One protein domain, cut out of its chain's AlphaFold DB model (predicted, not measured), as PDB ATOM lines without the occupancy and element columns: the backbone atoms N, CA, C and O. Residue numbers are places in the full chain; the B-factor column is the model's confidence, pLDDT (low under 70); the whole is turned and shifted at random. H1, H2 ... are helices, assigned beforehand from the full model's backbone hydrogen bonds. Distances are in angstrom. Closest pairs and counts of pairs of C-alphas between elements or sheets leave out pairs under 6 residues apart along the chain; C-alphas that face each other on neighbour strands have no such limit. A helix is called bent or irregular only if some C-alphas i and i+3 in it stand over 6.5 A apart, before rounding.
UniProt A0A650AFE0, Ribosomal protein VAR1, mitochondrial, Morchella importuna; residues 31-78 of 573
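What this domain is: This is residues 31 to 78 of the 573 residues of the protein "Ribosomal protein VAR1, mitochondrial" of Morchella importuna (UniProt A0A650AFE0). Look for an open, two-ended shape: the long helix H3 forms one end, the short helices H1 and H2 form the other, and one long link, residues 49 to 62, bridges the gap between them. The printed part has 48 residues with three named helices, in the order H1, H2, H3, and no named strand; the class is all helix. The whole is loose, with a radius of gyration of the C-alphas of 13.8 A, and elongated, spanning 33 by 21 by 17 A.

How they stand to each other: Begin with H3, residues 63 to 77, which is apart from both H2, residues 40 to 48, and H1, residues 31 to 35. H1 and H2 only just touch, with 3 pairs of C-alphas within 8 A; the closest C-alphas, of Leu 33 and Asn 42, are 5.6 A apart. In H1 and H2 every O i to N i+4 pair is within hydrogen-bond range; in H3, 9 of 11 are.

Where its parts are: Find C-alpha 63 at (-28.921, 56.229, 4.770); from there H3 runs 21.2 A to C-alpha 77 at (-32.457, 35.694, 8.615). It is irregular: C-alphas 64 and 67 are 7.7 A apart. H2 measures 12.1 A and H1 6.4 A, beginning at C-alpha 31, (-32.169, 51.739, 33.074).

The domain as a whole: The C-alphas farthest apart, of Lys 47 and Asp 64, are 35.6 A apart. Residues 62 to 68, of which 63 to 68 belong to H3, stand free. The link H1 to H2 is tight, H2 to H3 long. The printed part has no cut, and no printed residue is under 70 in pLDDT.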
ATOM      1  N   GLY A  31     -31.186  50.663  32.909       75.75
ATOM      2  CA  GLY A  31     -32.169  51.739  33.074       75.75
ATOM      3  C   GLY A  31     -32.931  52.108  31.794       75.75
ATOM      4  O   GLY A  31     -34.068  52.569  31.877       75.75
ATOM      5  N   PHE A  32     -32.342  51.899  30.613       77.44
ATOM      6  CA  PHE A  32     -33.035  52.062  29.331       77.44
ATOM      7  C   PHE A  32     -34.034  50.922  29.095       77.44
ATOM      8  O   PHE A  32     -35.194  51.179  28.768       77.44
ATOM      9  N   LEU A  33     -33.618  49.675  29.345       77.69
ATOM     10  CA  LEU A  33     -34.480  48.497  29.211       77.69
ATOM     11  C   LEU A  33     -35.698  48.557  30.146       77.69
ATOM     12  O   LEU A  33     -36.815  48.256  29.735       77.69
ATOM     13  N   GLU A  34     -35.503  48.995  31.395       78.56
ATOM     14  CA  GLU A  34     -36.586  49.117  32.378       78.56
ATOM     15  C   GLU A  34     -37.630  50.181  32.008       78.56
ATOM     16  O   GLU A  34     -38.803  50.021  32.351       78.56
ATOM     17  N   LYS A  35     -37.230  51.240  31.293       76.00
ATOM     18  CA  LYS A  35     -38.146  52.272  30.778       76.00
ATOM     19  C   LYS A  35     -38.909  51.805  29.537       76.00
ATOM     20  O   LYS A  35     -40.060  52.190  29.361       76.00
ATOM     21  N   ASN A  36     -38.297  50.952  28.716       75.56
ATOM     22  CA  ASN A  36     -38.820  50.513  27.420       75.56
ATOM     23  C   ASN A  36     -39.216  49.027  27.416       75.56
ATOM     24  O   ASN A  36     -38.872  48.281  26.495       75.56
ATOM     25  N   LYS A  37     -39.978  48.597  28.431       74.12
ATOM     26  CA  LYS A  37     -40.472  47.212  28.564       74.12
ATOM     27  C   LYS A  37     -41.456  46.787  27.474       74.12
ATOM     28  O   LYS A  37     -41.785  45.615  27.412       74.12
ATOM     29  N   GLY A  38     -41.945  47.698  26.634       75.69
ATOM     30  CA  GLY A  38     -42.893  47.366  25.565       75.69
ATOM     31  C   GLY A  38     -42.298  46.557  24.405       75.69
ATOM     32  O   GLY A  38     -43.055  46.014  23.613       75.69
ATOM     33  N   SER A  39     -40.967  46.469  24.295       79.25
ATOM     34  CA  SER A  39     -40.297  45.704  23.238       79.25
ATOM     35  C   SER A  39     -39.913  44.299  23.712       79.25
ATOM     36  O   SER A  39     -39.330  44.145  24.788       79.25
ATOM     37  N   ILE A  40     -40.200  43.283  22.894       83.69
ATOM     38  CA  ILE A  40     -39.991  41.862  23.219       83.69
ATOM     39  C   ILE A  40     -38.500  41.560  23.441       83.69
ATOM     40  O   ILE A  40     -38.137  40.916  24.427       83.69
ATOM     41  N   ILE A  41     -37.614  42.097  22.594       83.69
ATOM     42  CA  ILE A  41     -36.163  41.889  22.726       83.69
ATOM     43  C   ILE A  41     -35.612  42.471  24.039       83.69
ATOM     44  O   ILE A  41     -34.793  41.845  24.709       83.69
ATOM     45  N   ASN A  42     -36.135  43.622  24.478       84.12
ATOM     46  CA  ASN A  42     -35.734  44.256  25.739       84.12
ATOM     47  C   ASN A  42     -36.155  43.421  26.953       84.12
ATOM     48  O   ASN A  42     -35.398  43.307  27.919       84.12
ATOM     49  N   GLN A  43     -37.352  42.830  26.913       84.00
ATOM     50  CA  GLN A  43     -37.820  41.926  27.964       84.00
ATOM     51  C   GLN A  43     -36.970  40.651  28.030       84.00
ATOM     52  O   GLN A  43     -36.611  40.223  29.127       84.00
ATOM     53  N   SER A  44     -36.607  40.076  26.878       83.81
ATOM     54  CA  SER A  44     -35.772  38.868  26.812       83.81
ATOM     55  C   SER A  44     -34.361  39.120  27.358       83.81
ATOM     56  O   SER A  44     -33.873  38.350  28.185       83.81
ATOM     57  N   LEU A  45     -33.751  40.263  27.015       83.31
ATOM     58  CA  LEU A  45     -32.459  40.692  27.565       83.31
ATOM     59  C   LEU A  45     -32.502  40.868  29.093       83.31
ATOM     60  O   LEU A  45     -31.564  40.474  29.788       83.31
ATOM     61  N   LEU A  46     -33.593  41.429  29.633       83.19
ATOM     62  CA  LEU A  46     -33.783  41.567  31.083       83.19
ATOM     63  C   LEU A  46     -33.990  40.219  31.786       83.19
ATOM     64  O   LEU A  46     -33.512  40.051  32.905       83.19
ATOM     65  N   LYS A  47     -34.710  39.287  31.152       85.50
ATOM     66  CA  LYS A  47     -35.062  37.986  31.734       85.50
ATOM     67  C   LYS A  47     -33.894  37.001  31.705       85.50
ATOM     68  O   LYS A  47     -33.612  36.374  32.719       85.50
ATOM     69  N   ASN A  48     -33.215  36.886  30.565       82.94
ATOM     70  CA  ASN A  48     -32.195  35.859  30.341       82.94
ATOM     71  C   ASN A  48     -30.760  36.384  30.541       82.94
ATOM     72  O   ASN A  48     -29.827  35.589  30.571       82.94
ATOM     73  N   GLY A  49     -30.578  37.699  30.720       80.00
ATOM     74  CA  GLY A  49     -29.289  38.334  31.005       80.00
ATOM     75  C   GLY A  49     -28.378  38.497  29.782       80.00
ATOM     76  O   GLY A  49     -28.416  37.714  28.838       80.00
ATOM     77  N   TYR A  50     -27.513  39.519  29.808       75.25
ATOM     78  CA  TYR A  50     -26.661  39.896  28.666       75.25
ATOM     79  C   TYR A  50     -25.654  38.822  28.247       75.25
ATOM     80  O   TYR A  50     -25.279  38.776  27.086       75.25
ATOM     81  N   SER A  51     -25.215  37.967  29.171       79.69
ATOM     82  CA  SER A  51     -24.217  36.925  28.901       79.69
ATOM     83  C   SER A  51     -24.684  35.905  27.857       79.69
ATOM     84  O   SER A  51     -23.854  35.277  27.212       79.69
ATOM     85  N   ASN A  52     -26.003  35.760  27.698       80.31
ATOM     86  CA  ASN A  52     -26.633  34.819  26.774       80.31
ATOM     87  C   ASN A  52     -26.938  35.439  25.398       80.31
ATOM     88  O   ASN A  52     -27.480  34.755  24.535       80.31
ATOM     89  N   PHE A  53     -26.609  36.719  25.184       78.44
ATOM     90  CA  PHE A  53     -26.827  37.421  23.920       78.44
ATOM     91  C   PHE A  53     -25.521  37.996  23.379       78.44
ATOM     92  O   PHE A  53     -24.719  38.572  24.114       78.44
ATOM     93  N   LYS A  54     -25.343  37.904  22.061       79.44
ATOM     94  CA  LYS A  54     -24.258  38.554  21.325       79.44
ATOM     95  C   LYS A  54     -24.874  39.575  20.370       79.44
ATOM     96  O   LYS A  54     -25.804  39.239  19.645       79.44
ATOM     97  N   LEU A  55     -24.391  40.815  20.404       77.62
ATOM     98  CA  LEU A  55     -24.832  41.885  19.507       77.62
ATOM     99  C   LEU A  55     -23.695  42.189  18.531       77.62
ATOM    100  O   LEU A  55     -22.607  42.562  18.964       77.62
ATOM    101  N   GLU A  56     -23.949  42.021  17.237       78.94
ATOM    102  CA  GLU A  56     -22.984  42.266  16.165       78.94
ATOM    103  C   GLU A  56     -23.615  43.134  15.074       78.94
ATOM    104  O   GLU A  56     -24.807  43.025  14.787       78.94
ATOM    105  N   ASN A  57     -22.810  44.009  14.470       80.69
ATOM    106  CA  ASN A  57     -23.247  44.821  13.340       80.69
ATOM    107  C   ASN A  57     -23.177  43.974  12.067       80.69
ATOM    108  O   ASN A  57     -22.093  43.524  11.704       80.69
ATOM    109  N   LEU A  58     -24.313  43.785  11.391       83.75
ATOM    110  CA  LEU A  58     -24.384  42.989  10.160       83.75
ATOM    111  C   LEU A  58     -23.761  43.719   8.960       83.75
ATOM    112  O   LEU A  58     -23.063  43.101   8.163       83.75
ATOM    113  N   GLU A  59     -23.981  45.032   8.835       85.44
ATOM    114  CA  GLU A  59     -23.473  45.831   7.715       85.44
ATOM    115  C   GLU A  59     -23.473  47.333   8.028       85.44
ATOM    116  O   GLU A  59     -24.344  47.831   8.742       85.44
ATOM    117  N   TYR A  60     -22.522  48.065   7.444       86.94
ATOM    118  CA  TYR A  60     -22.550  49.526   7.369       86.94
ATOM    119  C   TYR A  60     -23.068  49.950   5.989       86.94
ATOM    120  O   TYR A  60     -22.487  49.564   4.978       86.94
ATOM    121  N   CYS A  61     -24.141  50.742   5.940       85.06
ATOM    122  CA  CYS A  61     -24.756  51.205   4.693       85.06
ATOM    123  C   CYS A  61     -25.064  52.710   4.721       85.06
ATOM    124  O   CYS A  61     -25.187  53.311   5.792       85.06
ATOM    125  N   ASP A  62     -25.191  53.312   3.535       83.88
ATOM    126  CA  ASP A  62     -25.624  54.704   3.380       83.88
ATOM    127  C   ASP A  62     -27.118  54.866   3.737       83.88
ATOM    128  O   ASP A  62     -27.909  53.956   3.458       83.88
ATOM    129  N   PRO A  63     -27.549  56.023   4.287       80.94
ATOM    130  CA  PRO A  63     -28.921  56.229   4.770       80.94
ATOM    131  C   PRO A  63     -30.009  55.945   3.729       80.94
ATOM    132  O   PRO A  63     -31.060  55.403   4.064       80.94
ATOM    133  N   ASP A  64     -29.735  56.254   2.461       82.81
ATOM    134  CA  ASP A  64     -30.694  56.124   1.361       82.81
ATOM    135  C   ASP A  64     -30.999  54.659   1.002       82.81
ATOM    136  O   ASP A  64     -32.036  54.362   0.411       82.81
ATOM    137  N   LYS A  65     -30.117  53.720   1.379       85.94
ATOM    138  CA  LYS A  65     -30.251  52.277   1.098       85.94
ATOM    139  C   LYS A  65     -30.646  51.455   2.328       85.94
ATOM    140  O   LYS A  65     -30.835  50.243   2.209       85.94
ATOM    141  N   ALA A  66     -30.795  52.095   3.490       85.12
ATOM    142  CA  ALA A  66     -30.992  51.418   4.769       85.12
ATOM    143  C   ALA A  66     -32.235  50.513   4.786       85.12
ATOM    144  O   ALA A  66     -32.132  49.356   5.180       85.12
ATOM    145  N   ILE A  67     -33.380  50.988   4.281       86.38
ATOM    146  CA  ILE A  67     -34.647  50.228   4.292       86.38
ATOM    147  C   ILE A  67     -34.556  48.977   3.407       86.38
ATOM    148  O   ILE A  67     -35.008  47.903   3.795       86.38
ATOM    149  N   ALA A  68     -33.936  49.095   2.228       88.44
ATOM    150  CA  ALA A  68     -33.783  47.971   1.307       88.44
ATOM    151  C   ALA A  68     -32.851  46.887   1.877       88.44
ATOM    152  O   ALA A  68     -33.137  45.697   1.754       88.44
ATOM    153  N   ARG A  69     -31.750  47.287   2.532       90.44
ATOM    154  CA  ARG A  69     -30.842  46.340   3.203       90.44
ATOM    155  C   ARG A  69     -31.464  45.740   4.464       90.44
ATOM    156  O   ARG A  69     -31.276  44.554   4.710       90.44
ATOM    157  N   GLU A  70     -32.236  46.512   5.226       87.62
ATOM    158  CA  GLU A  70     -32.972  46.008   6.391       87.62
ATOM    159  C   GLU A  70     -33.968  44.918   5.978       87.62
ATOM    160  O   GLU A  70     -33.929  43.827   6.543       87.62
ATOM    161  N   GLN A  71     -34.770  45.152   4.932       92.00
ATOM    162  CA  GLN A  71     -35.685  44.132   4.409       92.00
ATOM    163  C   GLN A  71     -34.938  42.874   3.945       92.00
ATOM    164  O   GLN A  71     -35.335  41.769   4.304       92.00
ATOM    165  N   TYR A  72     -33.816  43.032   3.229       92.81
ATOM    166  CA  TYR A  72     -32.986  41.905   2.790       92.81
ATOM    167  C   TYR A  72     -32.569  40.996   3.960       92.81
ATOM    168  O   TYR A  72     -32.700  39.777   3.865       92.81
ATOM    169  N   TYR A  73     -32.111  41.565   5.081       90.50
ATOM    170  CA  TYR A  73     -31.739  40.761   6.252       90.50
ATOM    171  C   TYR A  73     -32.942  40.188   7.000       90.50
ATOM    172  O   TYR A  73     -32.824  39.093   7.546       90.50
ATOM    173  N   LEU A  74     -34.087  40.878   7.031       89.31
ATOM    174  CA  LEU A  74     -35.310  40.331   7.625       89.31
ATOM    175  C   LEU A  74     -35.801  39.097   6.867       89.31
ATOM    176  O   LEU A  74     -36.122  38.090   7.499       89.31
ATOM    177  N   ASP A  75     -35.787  39.148   5.538       91.19
ATOM    178  CA  ASP A  75     -36.222  38.038   4.688       91.19
ATOM    179  C   ASP A  75     -35.221  36.876   4.711       91.19
ATOM    180  O   ASP A  75     -35.622  35.709   4.716       91.19
ATOM    181  N   PHE A  76     -33.921  37.192   4.766       90.62
ATOM    182  CA  PHE A  76     -32.843  36.204   4.801       90.62
ATOM    183  C   PHE A  76     -32.723  35.495   6.159       90.62
ATOM    184  O   PHE A  76     -32.648  34.269   6.201       90.62
ATOM    185  N   LEU A  77     -32.701  36.243   7.271       86.44
ATOM    186  CA  LEU A  77     -32.457  35.694   8.615       86.44
ATOM    187  C   LEU A  77     -33.732  35.277   9.353       86.44
ATOM    188  O   LEU A  77     -33.637  34.482  10.283       86.44
ATOM    189  N   LYS A  78     -34.898  35.828   8.981       86.38
ATOM    190  CA  LYS A  78     -36.207  35.587   9.623       86.38
ATOM    191  C   LYS A  78     -36.150  35.623  11.163       86.38
ATOM    192  O   LYS A  78     -36.411  34.617  11.814       86.38
TER     193      LYS A  78